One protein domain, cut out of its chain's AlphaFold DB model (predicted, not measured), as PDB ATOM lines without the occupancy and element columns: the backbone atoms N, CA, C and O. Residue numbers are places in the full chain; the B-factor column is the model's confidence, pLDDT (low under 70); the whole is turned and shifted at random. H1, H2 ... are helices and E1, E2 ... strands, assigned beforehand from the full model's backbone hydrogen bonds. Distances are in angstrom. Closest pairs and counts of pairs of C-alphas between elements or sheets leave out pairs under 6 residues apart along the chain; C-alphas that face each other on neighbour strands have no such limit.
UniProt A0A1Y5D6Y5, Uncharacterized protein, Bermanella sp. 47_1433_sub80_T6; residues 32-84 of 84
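What this domain is: This is residues 32 to 84 of the 84 residues of an uncharacterized protein of Bermanella sp. 47_1433_sub80_T6 (UniProt A0A1Y5D6Y5). A small sheet of three strands, E1, E2 and E3, is covered on one face by helix H2, which crosses it slantwise, while its other face is bare. The shorter helix H1 packs on H2 and stands off the sheet. The printed part has 53 residues with two named helices and three named strands, in the order H1, E1, E2, E3, H2; the sheet's order is E1, E2, E3, antiparallel throughout, and the class is mixed, helices and strands. The whole is compact, with a radius of gyration of the C-alphas of 9.9 A and spans of 27 by 18 by 18 A.

How they stand to each other: H1, residues 33 to 40, touches H2, residues 71 to 83, and the closest C-alphas are those of Cys 34 and Cys 75, 5.1 A apart. The two helices run the same way at a steep tilt of 38 degrees. H1 is not on the sheet, with 2 pairs of C-alphas within 10 A. E1, residues 46 to 50, and E2, residues 53 to 57, are antiparallel neighbours at 168 degrees and form a hairpin; N 48 and O 55 are 2.8 A apart and N 55 and O 48 2.9 A, within hydrogen-bond range. E2 and E3, residues 63 to 67, form a second hairpin, antiparallel at 164 degrees, with N 54 and O 66 at 2.8 A and N 64 and O 56 at 2.8 A, within hydrogen-bond range. E1, E2 and E3 make a meander, each strand the antiparallel neighbour of the one before, with E1 and E3 as edge strands. H1 is apart from E2 and E3. H2 is on the sheet at a height of 8.3 A over it; H2 and the sheet of E1, E2 and E3 make two layers, a helix on one face of a sheet. It lies over E2 and E3 and runs slantwise to the strands, at 47 degrees to E2 on the local plane. The closest C-alphas of H2 and E3 are those of Ala 74 and Val 66, 6.1 A apart. In H1 and H2 every O i to N i+4 pair is within hydrogen-bond range.

Where its parts are: H1 begins at C-alpha 33, at (53.088, 26.766, -36.205), and is 10.8 A long from first to last C-alpha. E1 measures 12.9 A, E2 13.1 A and E3 13.4 A. E2 begins at C-alpha 53, at (38.884, 25.592, -43.037). H2 is 18.7 A long and ends at C-alpha 83, at (54.839, 35.834, -46.195).

The domain as a whole: The two C-alphas farthest apart are those of Lys 43 and Gln 69, at 27.3 A. The printed part has no cut, and the links H1 to E1, E1 to E2, E2 to E3 and E3 to H2 are tight. The mean pLDDT of the printed part is 72.5, and the model's confidence is under 70 at residues 32 to 40, 42 to 44, 59 to 61, 71 and 83 to 84.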
ATOM      1  N   PRO A  32      54.782  25.298 -32.002       65.06
ATOM      2  CA  PRO A  32      53.667  24.956 -32.863       65.06
ATOM      3  C   PRO A  32      53.449  26.095 -33.858       65.06
ATOM      4  O   PRO A  32      53.456  27.268 -33.496       65.06
ATOM      5  N   SER A  33      53.232  25.768 -35.133       64.94
ATOM      6  CA  SER A  33      53.088  26.766 -36.205       64.94
ATOM      7  C   SER A  33      52.002  27.808 -35.909       64.94
ATOM      8  O   SER A  33      52.066  28.922 -36.404       64.94
ATOM      9  N   CYS A  34      51.016  27.476 -35.075       65.56
ATOM     10  CA  CYS A  34      50.016  28.439 -34.632       65.56
ATOM     11  C   CYS A  34      50.576  29.510 -33.682       65.56
ATOM     12  O   CYS A  34      50.153  30.647 -33.806       65.56
ATOM     13  N   GLU A  35      51.542  29.203 -32.807       69.25
ATOM     14  CA  GLU A  35      52.184  30.217 -31.948       69.25
ATOM     15  C   GLU A  35      53.036  31.190 -32.765       69.25
ATOM     16  O   GLU A  35      53.010  32.389 -32.515       69.25
ATOM     17  N   GLN A  36      53.733  30.711 -33.803       68.31
ATOM     18  CA  GLN A  36      54.463  31.601 -34.716       68.31
ATOM     19  C   GLN A  36      53.525  32.514 -35.513       68.31
ATOM     20  O   GLN A  36      53.851  33.679 -35.753       68.31
ATOM     21  N   LEU A  37      52.362  31.997 -35.925       68.50
ATOM     22  CA  LEU A  37      51.313  32.810 -36.534       68.50
ATOM     23  C   LEU A  37      50.835  33.868 -35.532       68.50
ATOM     24  O   LEU A  37      50.750  35.040 -35.882       68.50
ATOM     25  N   GLU A  38      50.589  33.469 -34.286       69.06
ATOM     26  CA  GLU A  38      50.117  34.344 -33.214       69.06
ATOM     27  C   GLU A  38      51.101  35.471 -32.894       69.06
ATOM     28  O   GLU A  38      50.712  36.630 -32.802       69.06
ATOM     29  N   GLN A  39      52.390  35.146 -32.816       69.62
ATOM     30  CA  GLN A  39      53.458  36.104 -32.558       69.62
ATOM     31  C   GLN A  39      53.661  37.087 -33.724       69.62
ATOM     32  O   GLN A  39      54.048  38.234 -33.504       69.62
ATOM     33  N   LYS A  40      53.399  36.659 -34.967       68.31
ATOM     34  CA  LYS A  40      53.429  37.534 -36.154       68.31
ATOM     35  C   LYS A  40      52.197  38.437 -36.259       68.31
ATOM     36  O   LYS A  40      52.280  39.491 -36.889       68.31
ATOM     37  N   MET A  41      51.065  38.043 -35.681       70.88
ATOM     38  CA  MET A  41      49.846  38.848 -35.701       70.88
ATOM     39  C   MET A  41      49.960  40.002 -34.703       70.88
ATOM     40  O   MET A  41      50.071  39.801 -33.496       70.88
ATOM     41  N   GLN A  42      49.898  41.239 -35.199       62.84
ATOM     42  CA  GLN A  42      49.788  42.408 -34.326       62.84
ATOM     43  C   GLN A  42      48.457  42.386 -33.551       62.84
ATOM     44  O   GLN A  42      47.490  41.739 -33.961       62.84
ATOM     45  N   LYS A  43      48.417  43.075 -32.400       64.56
ATOM     46  CA  LYS A  43      47.265  43.105 -31.482       64.56
ATOM     47  C   LYS A  43      45.960  43.373 -32.251       64.56
ATOM     48  O   LYS A  43      45.793  44.451 -32.810       64.56
ATOM     49  N   GLY A  44      45.042  42.401 -32.240       67.81
ATOM     50  CA  GLY A  44      43.726  42.504 -32.885       67.81
ATOM     51  C   GLY A  44      43.500  41.535 -34.048       67.81
ATOM     52  O   GLY A  44      43.081  41.964 -35.118       67.81
ATOM     53  N   TYR A  45      43.753  40.238 -33.853       76.06
ATOM     54  CA  TYR A  45      43.406  39.198 -34.826       76.06
ATOM     55  C   TYR A  45      42.273  38.307 -34.292       76.06
ATOM     56  O   TYR A  45      42.150  38.083 -33.087       76.06
ATOM     57  N   PHE A  46      41.444  37.783 -35.191       77.81
ATOM     58  CA  PHE A  46      40.419  36.792 -34.878       77.81
ATOM     59  C   PHE A  46      40.699  35.525 -35.676       77.81
ATOM     60  O   PHE A  46      40.582  35.520 -36.900       77.81
ATOM     61  N   MET A  47      41.077  34.453 -34.981       74.75
ATOM     62  CA  MET A  47      41.298  33.145 -35.589       74.75
ATOM     63  C   MET A  47      40.171  32.195 -35.196       74.75
ATOM     64  O   MET A  47      39.920  31.963 -34.014       74.75
ATOM     65  N   ARG A  48      39.508  31.605 -36.190       79.12
ATOM     66  CA  ARG A  48      38.455  30.614 -35.987       79.12
ATOM     67  C   ARG A  48      38.712  29.384 -36.844       79.12
ATOM     68  O   ARG A  48      38.771  29.451 -38.069       79.12
ATOM     69  N   TRP A  49      38.854  28.249 -36.171       72.19
ATOM     70  CA  TRP A  49      38.981  26.944 -36.808       72.19
ATOM     71  C   TRP A  49      37.597  26.325 -37.010       72.19
ATOM     72  O   TRP A  49      36.882  26.095 -36.034       72.19
ATOM     73  N   LEU A  50      37.229  26.055 -38.263       76.50
ATOM     74  CA  LEU A  50      36.049  25.280 -38.649       76.50
ATOM     75  C   LEU A  50      36.504  24.206 -39.645       76.50
ATOM     76  O   LEU A  50      36.638  24.525 -40.820       76.50
ATOM     77  N   PRO A  51      36.766  22.953 -39.234       71.06
ATOM     78  CA  PRO A  51      37.318  21.947 -40.141       71.06
ATOM     79  C   PRO A  51      36.430  21.784 -41.391       71.06
ATOM     80  O   PRO A  51      35.212  21.671 -41.240       71.06
ATOM     81  N   PRO A  52      36.998  21.781 -42.616       72.75
ATOM     82  CA  PRO A  52      38.427  21.742 -42.986       72.75
ATOM     83  C   PRO A  52      39.090  23.121 -43.224       72.75
ATOM     84  O   PRO A  52      40.101  23.223 -43.912       72.75
ATOM     85  N   GLN A  53      38.508  24.211 -42.730       73.88
ATOM     86  CA  GLN A  53      38.884  25.592 -43.037       73.88
ATOM     87  C   GLN A  53      39.361  26.352 -41.784       73.88
ATOM     88  O   GLN A  53      38.739  26.325 -40.721       73.88
ATOM     89  N   LEU A  54      40.468  27.085 -41.902       77.38
ATOM     90  CA  LEU A  54      40.917  28.039 -40.889       77.38
ATOM     91  C   LEU A  54      40.694  29.452 -41.406       77.38
ATOM     92  O   LEU A  54      41.221  29.836 -42.452       77.38
ATOM     93  N   MET A  55      39.894  30.204 -40.659       78.25
ATOM     94  CA  MET A  55      39.588  31.596 -40.935       78.25
ATOM     95  C   MET A  55      40.398  32.475 -39.991       78.25
ATOM     96  O   MET A  55      40.382  32.274 -38.777       78.25
ATOM     97  N   LEU A  56      41.085  33.457 -40.553       77.62
ATOM     98  CA  LEU A  56      41.835  34.457 -39.816       77.62
ATOM     99  C   LEU A  56      41.447  35.831 -40.328       77.62
ATOM    100  O   LEU A  56      41.467  36.087 -41.528       77.62
ATOM    101  N   ILE A  57      41.122  36.718 -39.406       78.88
ATOM    102  CA  ILE A  57      40.851  38.121 -39.682       78.88
ATOM    103  C   ILE A  57      41.937  38.910 -38.965       78.88
ATOM    104  O   ILE A  57      42.042  38.827 -37.743       78.88
ATOM    105  N   THR A  58      42.779  39.616 -39.715       75.94
ATOM    106  CA  THR A  58      43.853  40.440 -39.143       75.94
ATOM    107  C   THR A  58      43.337  41.824 -38.743       75.94
ATOM    108  O   THR A  58      42.261  42.243 -39.178       75.94
ATOM    109  N   ALA A  59      44.120  42.562 -37.948       69.75
ATOM    110  CA  ALA A  59      43.793  43.929 -37.524       69.75
ATOM    111  C   ALA A  59      43.575  44.886 -38.716       69.75
ATOM    112  O   ALA A  59      42.730  45.778 -38.659       69.75
ATOM    113  N   ASP A  60      44.249  44.626 -39.840       69.19
ATOM    114  CA  ASP A  60      44.078  45.319 -41.124       69.19
ATOM    115  C   ASP A  60      42.769  44.977 -41.863       69.19
ATOM    116  O   ASP A  60      42.621  45.290 -43.045       69.19
ATOM    117  N   LYS A  61      41.819  44.300 -41.202       68.12
ATOM    118  CA  LYS A  61      40.544  43.816 -41.767       68.12
ATOM    119  C   LYS A  61      40.711  42.840 -42.938       68.12
ATOM    120  O   LYS A  61      39.752  42.574 -43.664       68.12
ATOM    121  N   LYS A  62      41.905  42.273 -43.130       72.75
ATOM    122  CA  LYS A  62      42.138  41.255 -44.156       72.75
ATOM    123  C   LYS A  62      41.621  39.920 -43.637       72.75
ATOM    124  O   LYS A  62      42.090  39.421 -42.616       72.75
ATOM    125  N   SER A  63      40.645  39.357 -44.345       73.19
ATOM    126  CA  SER A  63      40.176  37.997 -44.095       73.19
ATOM    127  C   SER A  63      40.976  37.023 -44.955       73.19
ATOM    128  O   SER A  63      41.010  37.110 -46.182       73.19
ATOM    129  N   LEU A  64      41.681  36.114 -44.297       78.25
ATOM    130  CA  LEU A  64      42.457  35.060 -44.917       78.25
ATOM    131  C   LEU A  64      41.815  33.727 -44.553       78.25
ATOM    132  O   LEU A  64      41.551  33.426 -43.390       78.25
ATOM    133  N   MET A  65      41.563  32.924 -45.578       78.50
ATOM    134  CA  MET A  65      41.043  31.572 -45.451       78.50
ATOM    135  C   MET A  65      42.057  30.603 -46.039       78.50
ATOM    136  O   MET A  65      42.574  30.828 -47.143       78.50
ATOM    137  N   VAL A  66      42.328  29.534 -45.299       78.75
ATOM    138  CA  VAL A  66      43.128  28.400 -45.763       78.75
ATOM    139  C   VAL A  66      42.384  27.107 -45.475       78.75
ATOM    140  O   VAL A  66      41.743  26.964 -44.435       78.75
ATOM    141  N   GLN A  67      42.449  26.172 -46.415       75.75
ATOM    142  CA  GLN A  67      41.875  24.841 -46.253       75.75
ATOM    143  C   GLN A  67      42.991  23.883 -45.862       75.75
ATOM    144  O   GLN A  67      44.015  23.824 -46.538       75.75
ATOM    145  N   ALA A  68      42.811  23.151 -44.770       72.44
ATOM    146  CA  ALA A  68      43.756  22.128 -44.360       72.44
ATOM    147  C   ALA A  68      43.060  21.023 -43.568       72.44
ATOM    148  O   ALA A  68      42.048  21.239 -42.904       72.44
ATOM    149  N   GLN A  69      43.635  19.825 -43.609       70.56
ATOM    150  CA  GLN A  69      43.077  18.664 -42.914       70.56
ATOM    151  C   GLN A  69      43.317  18.709 -41.395       70.56
ATOM    152  O   GLN A  69      42.636  18.016 -40.645       70.56
ATOM    153  N   SER A  70      44.257  19.533 -40.916       71.62
ATOM    154  CA  SER A  70      44.570  19.666 -39.491       71.62
ATOM    155  C   SER A  70      44.823  21.119 -39.089       71.62
ATOM    156  O   SER A  70      45.330  21.917 -39.874       71.62
ATOM    157  N   LYS A  71      44.531  21.467 -37.829       67.75
ATOM    158  CA  LYS A  71      44.766  22.819 -37.285       67.75
ATOM    159  C   LYS A  71      46.224  23.272 -37.470       67.75
ATOM    160  O   LYS A  71      46.475  24.422 -37.814       67.75
ATOM    161  N   GLN A  72      47.183  22.356 -37.303       70.75
ATOM    162  CA  GLN A  72      48.613  22.628 -37.499       70.75
ATOM    163  C   GLN A  72      48.970  22.891 -38.968       70.75
ATOM    164  O   GLN A  72      49.687  23.848 -39.257       70.75
ATOM    165  N   SER A  73      48.447  22.084 -39.899       73.81
ATOM    166  CA  SER A  73      48.682  22.298 -41.335       73.81
ATOM    167  C   SER A  73      48.042  23.595 -41.826       73.81
ATOM    168  O   SER A  73      48.652  24.313 -42.612       73.81
ATOM    169  N   ALA A  74      46.878  23.961 -41.288       77.06
ATOM    170  CA  ALA A  74      46.240  25.234 -41.587       77.06
ATOM    171  C   ALA A  74      47.064  26.430 -41.101       77.06
ATOM    172  O   ALA A  74      47.292  27.355 -41.872       77.06
ATOM    173  N   CYS A  75      47.574  26.403 -39.865       73.50
ATOM    174  CA  CYS A  75      48.458  27.464 -39.377       73.50
ATOM    175  C   CYS A  75      49.716  27.603 -40.253       73.50
ATOM    176  O   CYS A  75      50.113  28.720 -40.570       73.50
ATOM    177  N   LYS A  76      50.305  26.488 -40.712       75.94
ATOM    178  CA  LYS A  76      51.466  26.512 -41.615       75.94
ATOM    179  C   LYS A  76      51.141  27.148 -42.974       75.94
ATOM    180  O   LYS A  76      51.830  28.079 -43.378       75.94
ATOM    181  N   LEU A  77      50.063  26.702 -43.626       79.00
ATOM    182  CA  LEU A  77      49.602  27.262 -44.905       79.00
ATOM    183  C   LEU A  77      49.251  28.748 -44.787       79.00
ATOM    184  O   LEU A  77      49.452  29.527 -45.715       79.00
ATOM    185  N   MET A  78      48.727  29.157 -43.634       76.00
ATOM    186  CA  MET A  78      48.403  30.550 -43.383       76.00
ATOM    187  C   MET A  78      49.652  31.416 -43.226       76.00
ATOM    188  O   MET A  78      49.678  32.512 -43.775       76.00
ATOM    189  N   ILE A  79      50.699  30.922 -42.553       76.94
ATOM    190  CA  ILE A  79      51.999  31.611 -42.486       76.94
ATOM    191  C   ILE A  79      52.591  31.781 -43.887       76.94
ATOM    192  O   ILE A  79      53.046  32.874 -44.219       76.94
ATOM    193  N   GLU A  80      52.575  30.729 -44.713       77.00
ATOM    194  CA  GLU A  80      53.062  30.803 -46.098       77.00
ATOM    195  C   GLU A  80      52.303  31.861 -46.904       77.00
ATOM    196  O   GLU A  80      52.924  32.654 -47.605       77.00
ATOM    197  N   LYS A  81      50.980  31.949 -46.728       76.31
ATOM    198  CA  LYS A  81      50.135  32.935 -47.415       76.31
ATOM    199  C   LYS A  81      50.352  34.383 -46.956       76.31
ATOM    200  O   LYS A  81      50.019  35.296 -47.696       76.31
ATOM    201  N   ILE A  82      50.840  34.600 -45.735       73.81
ATOM    202  CA  ILE A  82      51.125  35.942 -45.191       73.81
ATOM    203  C   ILE A  82      52.528  36.423 -45.580       73.81
ATOM    204  O   ILE A  82      52.751  37.625 -45.675       73.81
ATOM    205  N   ASN A  83      53.481  35.502 -45.759       69.00
ATOM    206  CA  ASN A  83      54.839  35.834 -46.195       69.00
ATOM    207  C   ASN A  83      54.975  35.971 -47.731       69.00
ATOM    208  O   ASN A  83      56.044  36.379 -48.183       69.00
ATOM    209  N   GLN A  84      53.949  35.595 -48.506       58.22
ATOM    210  CA  GLN A  84      53.821  35.890 -49.943       58.22
ATOM    211  C   GLN A  84      53.322  37.318 -50.173       58.22
ATOM    212  O   GLN A  84      53.812  37.938 -51.141       58.22
TER     213      GLN A  84